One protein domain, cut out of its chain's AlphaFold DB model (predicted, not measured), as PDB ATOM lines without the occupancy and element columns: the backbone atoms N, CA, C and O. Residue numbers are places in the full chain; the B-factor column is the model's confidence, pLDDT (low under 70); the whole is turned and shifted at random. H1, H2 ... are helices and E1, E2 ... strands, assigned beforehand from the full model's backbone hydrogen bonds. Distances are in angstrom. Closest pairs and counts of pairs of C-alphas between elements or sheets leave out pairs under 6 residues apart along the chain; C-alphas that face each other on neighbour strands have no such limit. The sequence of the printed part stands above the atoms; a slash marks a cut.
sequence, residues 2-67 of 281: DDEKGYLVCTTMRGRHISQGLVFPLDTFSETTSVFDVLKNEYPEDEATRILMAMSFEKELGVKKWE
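What this domain is: This is residues 2 to 67 of the 281 residues of the protein "RNA_ligase domain-containing protein" of Monosporascus sp. mg162 (UniProt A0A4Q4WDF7). Look for a small two-strand hairpin, E1 and E2, at one end and a V of two helices, H1 and H2, at the other, with stretches outside the named elements strung loosely between and around them. The hairpin's residues 13 to 18 stick out from the rest, and after H2 the stretch 55 to 67 folds back toward the hairpin's side. The printed part has 66 residues, with two strands and then two helices in the order E1, E2, H1, H2; the class is mixed, helices and strands, though under half of the residues are in named elements. It is loose, with a radius of gyration of the C-alphas of 15.5 A, and flat, spanning 41 by 35 by 18 A.

Where its parts are: Find C-alpha 12 at (-23.756, -59.815, -44.445), where E1, residues 12 to 14, begins; E2 is residues 17 to 19. H1, residues 30 to 42, starts at C-alpha 30 at (-39.644, -38.459, -53.284) and measures 18.9 A. H2, residues 45 to 54, measures 14.3 A and ends at C-alpha 54 at (-44.590, -44.652, -37.719).

How they stand to each other: E1 and E2 form an antiparallel hairpin, their directions at 136 degrees; look for N 14 and O 17 at 2.8 A and N 12 and O 19 at 2.9 A, within hydrogen-bond range. E1 is apart from H1 and H2, and E2 is apart from H2. H1 and H2 touch, the closest C-alphas being those of Leu 39 and Ala 48, 5.2 A apart. They run opposite ways at a steep tilt of 47 degrees. In H2 every O i to N i+4 pair is within hydrogen-bond range, in H1 8 of 9.

The domain as a whole: The C-alphas farthest apart, of Arg 16 and Glu 42, are 44.6 A apart. The printed part has no cut. The links E1 to E2 and H1 to H2 are tight, E2 to H1 is short, and no link is long. Mean pLDDT of the printed part is 90.7; look at residues 2 to 3 for values under 70.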
ATOM      1  N   ASP A   2     -41.483 -63.214 -60.355       55.72
ATOM      2  CA  ASP A   2     -42.114 -62.689 -61.585       55.72
ATOM      3  C   ASP A   2     -41.124 -62.084 -62.599       55.72
ATOM      4  O   ASP A   2     -41.333 -60.980 -63.078       55.72
ATOM      5  N   ASP A   3     -39.997 -62.755 -62.889       67.94
ATOM      6  CA  ASP A   3     -38.950 -62.292 -63.836       67.94
ATOM      7  C   ASP A   3     -38.365 -60.878 -63.580       67.94
ATOM      8  O   ASP A   3     -37.485 -60.403 -64.303       67.94
ATOM      9  N   GLU A   4     -38.782 -60.216 -62.500       76.56
ATOM     10  CA  GLU A   4     -38.297 -58.911 -62.074       76.56
ATOM     11  C   GLU A   4     -36.887 -59.020 -61.473       76.56
ATOM     12  O   GLU A   4     -36.627 -59.819 -60.563       76.56
ATOM     13  N   LYS A   5     -35.972 -58.175 -61.965       84.00
ATOM     14  CA  LYS A   5     -34.641 -57.978 -61.379       84.00
ATOM     15  C   LYS A   5     -34.755 -57.110 -60.126       84.00
ATOM     16  O   LYS A   5     -35.397 -56.067 -60.161       84.00
ATOM     17  N   GLY A   6     -34.075 -57.498 -59.051       86.56
ATOM     18  CA  GLY A   6     -34.046 -56.738 -57.801       86.56
ATOM     19  C   GLY A   6     -32.856 -57.106 -56.919       86.56
ATOM     20  O   GLY A   6     -32.062 -57.982 -57.267       86.56
ATOM     21  N   TYR A   7     -32.739 -56.433 -55.775       88.31
ATOM     22  CA  TYR A   7     -31.712 -56.701 -54.769       88.31
ATOM     23  C   TYR A   7     -32.309 -57.483 -53.599       88.31
ATOM     24  O   TYR A   7     -33.257 -57.028 -52.960       88.31
ATOM     25  N   LEU A   8     -31.735 -58.648 -53.292       88.69
ATOM     26  CA  LEU A   8     -32.055 -59.388 -52.074       88.69
ATOM     27  C   LEU A   8     -31.239 -58.819 -50.908       88.69
ATOM     28  O   LEU A   8     -30.009 -58.869 -50.915       88.69
ATOM     29  N   VAL A   9     -31.921 -58.281 -49.898       90.62
ATOM     30  CA  VAL A   9     -31.274 -57.783 -48.677       90.62
ATOM     31  C   VAL A   9     -31.103 -58.939 -47.694       90.62
ATOM     32  O   VAL A   9     -32.077 -59.436 -47.130       90.62
ATOM     33  N   CYS A  10     -29.858 -59.355 -47.471       90.56
ATOM     34  CA  CYS A  10     -29.502 -60.432 -46.549       90.56
ATOM     35  C   CYS A  10     -28.540 -59.956 -45.448       90.56
ATOM     36  O   CYS A  10     -27.979 -58.860 -45.504       90.56
ATOM     37  N   THR A  11     -28.364 -60.784 -44.414       92.12
ATOM     38  CA  THR A  11     -27.358 -60.523 -43.374       92.12
ATOM     39  C   THR A  11     -25.978 -60.745 -43.972       92.12
ATOM     40  O   THR A  11     -25.686 -61.831 -44.469       92.12
ATOM     41  N   THR A  12     -25.116 -59.732 -43.908       91.88
ATOM     42  CA  THR A  12     -23.756 -59.815 -44.445       91.88
ATOM     43  C   THR A  12     -22.718 -59.410 -43.416       91.88
ATOM     44  O   THR A  12     -23.003 -58.751 -42.418       91.88
ATOM     45  N   MET A  13     -21.485 -59.825 -43.678       92.00
ATOM     46  CA  MET A  13     -20.336 -59.543 -42.840       92.00
ATOM     47  C   MET A  13     -19.501 -58.455 -43.532       92.00
ATOM     48  O   MET A  13     -19.038 -58.651 -44.659       92.00
ATOM     49  N   ARG A  14     -19.331 -57.290 -42.899       90.00
ATOM     50  CA  ARG A  14     -18.552 -56.153 -43.420       90.00
ATOM     51  C   ARG A  14     -17.349 -55.911 -42.517       90.00
ATOM     52  O   ARG A  14     -17.438 -55.297 -41.455       90.00
ATOM     53  N   GLY A  15     -16.201 -56.444 -42.929       90.88
ATOM     54  CA  GLY A  15     -15.026 -56.509 -42.064       90.88
ATOM     55  C   GLY A  15     -15.322 -57.383 -40.844       90.88
ATOM     56  O   GLY A  15     -15.540 -58.582 -40.989       90.88
ATOM     57  N   ARG A  16     -15.342 -56.779 -39.651       89.19
ATOM     58  CA  ARG A  16     -15.654 -57.460 -38.380       89.19
ATOM     59  C   ARG A  16     -17.076 -57.210 -37.871       89.19
ATOM     60  O   ARG A  16     -17.427 -57.737 -36.824       89.19
ATOM     61  N   HIS A  17     -17.876 -56.431 -38.593       90.81
ATOM     62  CA  HIS A  17     -19.216 -56.046 -38.160       90.81
ATOM     63  C   HIS A  17     -20.285 -56.752 -38.992       90.81
ATOM     64  O   HIS A  17     -20.123 -56.954 -40.200       90.81
ATOM     65  N   ILE A  18     -21.388 -57.102 -38.336       91.38
ATOM     66  CA  ILE A  18     -22.601 -57.575 -38.998       91.38
ATOM     67  C   ILE A  18     -23.308 -56.368 -39.620       91.38
ATOM     68  O   ILE A  18     -23.411 -55.311 -39.005       91.38
ATOM     69  N   SER A  19     -23.794 -56.531 -40.847       92.56
ATOM     70  CA  SER A  19     -24.603 -55.545 -41.559       92.56
ATOM     71  C   SER A  19     -25.924 -56.190 -41.969       92.56
ATOM     72  O   SER A  19     -25.940 -57.208 -42.670       92.56
ATOM     73  N   GLN A  20     -27.027 -55.615 -41.490       91.50
ATOM     74  CA  GLN A  20     -28.392 -56.091 -41.704       91.50
ATOM     75  C   GLN A  20     -29.282 -54.924 -42.122       91.50
ATOM     76  O   GLN A  20     -29.436 -53.967 -41.371       91.50
ATOM     77  N   GLY A  21     -29.887 -55.032 -43.303       91.38
ATOM     78  CA  GLY A  21     -30.715 -53.965 -43.858       91.38
ATOM     79  C   GLY A  21     -29.921 -52.950 -44.680       91.38
ATOM     80  O   GLY A  21     -28.714 -53.079 -44.882       91.38
ATOM     81  N   LEU A  22     -30.640 -51.946 -45.171       91.44
ATOM     82  CA  LEU A  22     -30.103 -50.783 -45.866       91.44
ATOM     83  C   LEU A  22     -30.710 -49.542 -45.217       91.44
ATOM     84  O   LEU A  22     -31.898 -49.535 -44.902       91.44
ATOM     85  N   VAL A  23     -29.893 -48.513 -45.014       92.06
ATOM     86  CA  VAL A  23     -30.326 -47.230 -44.456       92.06
ATOM     87  C   VAL A  23     -30.035 -46.157 -45.489       92.06
ATOM     88  O   VAL A  23     -28.916 -46.074 -45.997       92.06
ATOM     89  N   PHE A  24     -31.047 -45.355 -45.791       92.75
ATOM     90  CA  PHE A  24     -30.974 -44.267 -46.755       92.75
ATOM     91  C   PHE A  24     -31.401 -42.957 -46.085       92.75
ATOM     92  O   PHE A  24     -32.273 -42.983 -45.213       92.75
ATOM     93  N   PRO A  25     -30.816 -41.815 -46.480       92.25
ATOM     94  CA  PRO A  25     -31.372 -40.500 -46.172       92.25
ATOM     95  C   PRO A  25     -32.833 -40.380 -46.634       92.25
ATOM     96  O   PRO A  25     -33.182 -40.920 -47.684       92.25
ATOM     97  N   LEU A  26     -33.681 -39.667 -45.884       85.62
ATOM     98  CA  LEU A  26     -35.108 -39.503 -46.217       85.62
ATOM     99  C   LEU A  26     -35.319 -38.872 -47.603       85.62
ATOM    100  O   LEU A  26     -36.166 -39.307 -48.369       85.62
ATOM    101  N   ASP A  27     -34.487 -37.905 -47.973       89.12
ATOM    102  CA  ASP A  27     -34.529 -37.230 -49.275       89.12
ATOM    103  C   ASP A  27     -34.115 -38.113 -50.466       89.12
ATOM    104  O   ASP A  27     -34.198 -37.674 -51.613       89.12
ATOM    105  N   THR A  28     -33.739 -39.373 -50.223       94.56
ATOM    106  CA  THR A  28     -33.478 -40.362 -51.282       94.56
ATOM    107  C   THR A  28     -34.746 -40.714 -52.064       94.56
ATOM    108  O   THR A  28     -34.654 -41.040 -53.248       94.56
ATOM    109  N   PHE A  29     -35.920 -40.658 -51.424       93.81
ATOM    110  CA  PHE A  29     -37.188 -41.107 -52.002       93.81
ATOM    111  C   PHE A  29     -38.226 -39.987 -51.973       93.81
ATOM    112  O   PHE A  29     -38.633 -39.534 -50.898       93.81
ATOM    113  N   SER A  30     -38.686 -39.562 -53.153       94.62
ATOM    114  CA  SER A  30     -39.644 -38.459 -53.284       94.62
ATOM    115  C   SER A  30     -41.007 -38.789 -52.676       94.62
ATOM    116  O   SER A  30     -41.719 -37.891 -52.230       94.62
ATOM    117  N   GLU A  31     -41.362 -40.071 -52.608       93.44
ATOM    118  CA  GLU A  31     -42.567 -40.575 -51.955       93.44
ATOM    119  C   GLU A  31     -42.580 -40.214 -50.465       93.44
ATOM    120  O   GLU A  31     -43.612 -39.817 -49.928       93.44
ATOM    121  N   THR A  32     -41.421 -40.290 -49.802       92.38
ATOM    122  CA  THR A  32     -41.303 -39.982 -48.371       92.38
ATOM    123  C   THR A  32     -41.273 -38.479 -48.110       92.38
ATOM    124  O   THR A  32     -41.971 -38.004 -47.211       92.38
ATOM    125  N   THR A  33     -40.540 -37.705 -48.919       92.88
ATOM    126  CA  THR A  33     -40.479 -36.243 -48.764       92.88
ATOM    127  C   THR A  33     -41.821 -35.588 -49.052       92.88
ATOM    128  O   THR A  33     -42.239 -34.720 -48.294       92.88
ATOM    129  N   SER A  34     -42.553 -36.067 -50.064       93.75
ATOM    130  CA  SER A  34     -43.894 -35.560 -50.388       93.75
ATOM    131  C   SER A  34     -44.870 -35.738 -49.224       93.75
ATOM    132  O   SER A  34     -45.636 -34.828 -48.914       93.75
ATOM    133  N   VAL A  35     -44.842 -36.895 -48.549       93.94
ATOM    134  CA  VAL A  35     -45.679 -37.131 -47.361       93.94
ATOM    135  C   VAL A  35     -45.234 -36.247 -46.200       93.94
ATOM    136  O   VAL A  35     -46.075 -35.677 -45.505       93.94
ATOM    137  N   PHE A  36     -43.927 -36.084 -46.002       94.31
ATOM    138  CA  PHE A  36     -43.415 -35.255 -44.918       94.31
ATOM    139  C   PHE A  36     -43.774 -33.774 -45.082       94.31
ATOM    140  O   PHE A  36     -44.164 -33.136 -44.105       94.31
ATOM    141  N   ASP A  37     -43.718 -33.240 -46.303       94.62
ATOM    142  CA  ASP A  37     -44.116 -31.860 -46.601       94.62
ATOM    143  C   ASP A  37     -45.598 -31.617 -46.288       94.62
ATOM    144  O   ASP A  37     -45.957 -30.575 -45.738       94.62
ATOM    145  N   VAL A  38     -46.466 -32.593 -46.579       95.75
ATOM    146  CA  VAL A  38     -47.884 -32.535 -46.191       95.75
ATOM    147  C   VAL A  38     -48.021 -32.520 -44.669       95.75
ATOM    148  O   VAL A  38     -48.688 -31.637 -44.134       95.75
ATOM    149  N   LEU A  39     -47.338 -33.426 -43.961       96.00
ATOM    150  CA  LEU A  39     -47.394 -33.494 -42.497       96.00
ATOM    151  C   LEU A  39     -46.884 -32.208 -41.830       96.00
ATOM    152  O   LEU A  39     -47.480 -31.756 -40.857       96.00
ATOM    153  N   LYS A  40     -45.836 -31.574 -42.369       95.69
ATOM    154  CA  LYS A  40     -45.303 -30.299 -41.856       95.69
ATOM    155  C   LYS A  40     -46.265 -29.120 -41.997       95.69
ATOM    156  O   LYS A  40     -46.138 -28.149 -41.257       95.69
ATOM    157  N   ASN A  41     -47.209 -29.180 -42.936       95.75
ATOM    158  CA  ASN A  41     -48.247 -28.155 -43.063       95.75
ATOM    159  C   ASN A  41     -49.356 -28.313 -42.009       95.75
ATOM    160  O   ASN A  41     -50.066 -27.350 -41.729       95.75
ATOM    161  N   GLU A  42     -49.505 -29.508 -41.432       96.31
ATOM    162  CA  GLU A  42     -50.563 -29.835 -40.471       96.31
ATOM    163  C   GLU A  42     -50.068 -29.884 -39.019       96.31
ATOM    164  O   GLU A  42     -50.812 -29.526 -38.104       96.31
ATOM    165  N   TYR A  43     -48.815 -30.286 -38.798       96.62
ATOM    166  CA  TYR A  43     -48.245 -30.531 -37.475       96.62
ATOM    167  C   TYR A  43     -46.904 -29.806 -37.284       96.62
ATOM    168  O   TYR A  43     -46.164 -29.602 -38.250       96.62
ATOM    169  N   PRO A  44     -46.538 -29.461 -36.031       96.62
ATOM    170  CA  PRO A  44     -45.163 -29.112 -35.686       96.62
ATOM    171  C   PRO A  44     -44.169 -30.178 -36.171       96.62
ATOM    172  O   PRO A  44     -44.498 -31.362 -36.242       96.62
ATOM    173  N   GLU A  45     -42.949 -29.766 -36.513       93.19
ATOM    174  CA  GLU A  45     -41.973 -30.630 -37.192       93.19
ATOM    175  C   GLU A  45     -41.602 -31.901 -36.409       93.19
ATOM    176  O   GLU A  45     -41.390 -32.958 -37.006       93.19
ATOM    177  N   ASP A  46     -41.541 -31.818 -35.081       94.56
ATOM    178  CA  ASP A  46     -41.269 -32.956 -34.203       94.56
ATOM    179  C   ASP A  46     -42.391 -33.999 -34.256       94.56
ATOM    180  O   ASP A  46     -42.121 -35.195 -34.386       94.56
ATOM    181  N   GLU A  47     -43.647 -33.556 -34.234       95.31
ATOM    182  CA  GLU A  47     -44.803 -34.443 -34.338       95.31
ATOM    183  C   GLU A  47     -44.964 -35.004 -35.756       95.31
ATOM    184  O   GLU A  47     -45.161 -36.207 -35.924       95.31
ATOM    185  N   ALA A  48     -44.770 -34.177 -36.790       94.50
ATOM    186  CA  ALA A  48     -44.749 -34.624 -38.183       94.50
ATOM    187  C   ALA A  48     -43.698 -35.725 -38.406       94.50
ATOM    188  O   ALA A  48     -43.961 -36.709 -39.097       94.50
ATOM    189  N   THR A  49     -42.524 -35.588 -37.782       91.25
ATOM    190  CA  THR A  49     -41.446 -36.581 -37.853       91.25
ATOM    191  C   THR A  49     -41.851 -37.886 -37.174       91.25
ATOM    192  O   THR A  49     -41.643 -38.954 -37.747       91.25
ATOM    193  N   ARG A  50     -42.472 -37.835 -35.988       91.00
ATOM    194  CA  ARG A  50     -42.969 -39.040 -35.301       91.00
ATOM    195  C   ARG A  50     -44.022 -39.775 -36.117       91.00
ATOM    196  O   ARG A  50     -43.941 -40.994 -36.242       91.00
ATOM    197  N   ILE A  51     -44.976 -39.038 -36.692       93.38
ATOM    198  CA  ILE A  51     -46.010 -39.613 -37.557       93.38
ATOM    199  C   ILE A  51     -45.348 -40.284 -38.762       93.38
ATOM    200  O   ILE A  51     -45.608 -41.457 -39.011       93.38
ATOM    201  N   LEU A  52     -44.440 -39.585 -39.454       93.00
ATOM    202  CA  LEU A  52     -43.717 -40.129 -40.604       93.00
ATOM    203  C   LEU A  52     -42.934 -41.405 -40.244       93.00
ATOM    204  O   LEU A  52     -42.997 -42.385 -40.980       93.00
ATOM    205  N   MET A  53     -42.234 -41.418 -39.104       88.38
ATOM    206  CA  MET A  53     -41.471 -42.579 -38.619       88.38
ATOM    207  C   MET A  53     -42.349 -43.793 -38.287       88.38
ATOM    208  O   MET A  53     -41.859 -44.921 -38.318       88.38
ATOM    209  N   ALA A  54     -43.629 -43.582 -37.975       89.38
ATOM    210  CA  ALA A  54     -44.590 -44.652 -37.719       89.38
ATOM    211  C   ALA A  54     -45.239 -45.208 -39.004       89.38
ATOM    212  O   ALA A  54     -45.934 -46.226 -38.945       89.38
ATOM    213  N   MET A  55     -45.043 -44.559 -40.158       92.06
ATOM    214  CA  MET A  55     -45.616 -44.984 -41.438       92.06
ATOM    215  C   MET A  55     -44.775 -46.073 -42.116       92.06
ATOM    216  O   MET A  55     -43.551 -46.118 -42.005       92.06
ATOM    217  N   SER A  56     -45.447 -46.938 -42.880       92.12
ATOM    218  CA  SER A  56     -44.799 -47.871 -43.806       92.12
ATOM    219  C   SER A  56     -44.897 -47.336 -45.230       92.12
ATOM    220  O   SER A  56     -45.983 -46.962 -45.663       92.12
ATOM    221  N   PHE A  57     -43.774 -47.358 -45.950       92.88
ATOM    222  CA  PHE A  57     -43.668 -46.984 -47.367       92.88
ATOM    223  C   PHE A  57     -43.385 -48.201 -48.264       92.88
ATOM    224  O   PHE A  57     -42.903 -48.064 -49.387       92.88
ATOM    225  N   GLU A  58     -43.610 -49.423 -47.762       92.75
ATOM    226  CA  GLU A  58     -43.241 -50.650 -48.482       92.75
ATOM    227  C   GLU A  58     -43.904 -50.742 -49.862       92.75
ATOM    228  O   GLU A  58     -43.277 -51.172 -50.829       92.75
ATOM    229  N   LYS A  59     -45.162 -50.302 -49.962       92.31
ATOM    230  CA  LYS A  59     -45.960 -50.402 -51.179       92.31
ATOM    231  C   LYS A  59     -45.526 -49.353 -52.195       92.31
ATOM    232  O   LYS A  59     -45.359 -49.677 -53.367       92.31
ATOM    233  N   GLU A  60     -45.342 -48.123 -51.736       92.62
ATOM    234  CA  GLU A  60     -44.918 -46.966 -52.521       92.62
ATOM    235  C   GLU A  60     -43.524 -47.200 -53.112       92.62
ATOM    236  O   GLU A  60     -43.304 -46.929 -54.287       92.62
ATOM    237  N   LEU A  61     -42.621 -47.801 -52.332       91.69
ATOM    238  CA  LEU A  61     -41.257 -48.129 -52.754       91.69
ATOM    239  C   LEU A  61     -41.145 -49.465 -53.511       91.69
ATOM    240  O   LEU A  61     -40.045 -49.865 -53.894       91.69
ATOM    241  N   GLY A  62     -42.251 -50.192 -53.701       91.19
ATOM    242  CA  GLY A  62     -42.253 -51.494 -54.376       91.19
ATOM    243  C   GLY A  62     -41.439 -52.575 -53.652       91.19
ATOM    244  O   GLY A  62     -40.969 -53.528 -54.280       91.19
ATOM    245  N   VAL A  63     -41.250 -52.443 -52.337       92.38
ATOM    246  CA  VAL A  63     -40.505 -53.402 -51.521       92.38
ATOM    247  C   VAL A  63     -41.340 -54.666 -51.358       92.38
ATOM    248  O   VAL A  63     -42.429 -54.660 -50.788       92.38
ATOM    249  N   LYS A  64     -40.803 -55.787 -51.840       90.44
ATOM    250  CA  LYS A  64     -41.420 -57.107 -51.705       90.44
ATOM    251  C   LYS A  64     -40.604 -57.962 -50.746       90.44
ATOM    252  O   LYS A  64     -39.374 -58.003 -50.806       90.44
ATOM    253  N   LYS A  65     -41.295 -58.705 -49.883       88.06
ATOM    254  CA  LYS A  65     -40.657 -59.728 -49.060       88.06
ATOM    255  C   LYS A  65     -40.285 -60.922 -49.938       88.06
ATOM    256  O   LYS A  65     -41.160 -61.558 -50.517       88.06
ATOM    257  N   TRP A  66     -38.999 -61.244 -49.991       86.25
ATOM    258  CA  TRP A  66     -38.526 -62.473 -50.618       86.25
ATOM    259  C   TRP A  66     -38.792 -63.673 -49.697       86.25
ATOM    260  O   TRP A  66     -38.503 -63.624 -48.498       86.25
ATOM    261  N   GLU A  67     -39.351 -64.746 -50.250       79.19
ATOM    262  CA  GLU A  67     -39.569 -66.027 -49.570       79.19
ATOM    263  C   GLU A  67     -39.110 -67.151 -50.503       79.19
ATOM    264  O   GLU A  67     -39.416 -67.109 -51.689       79.19
TER     265      GLU A  67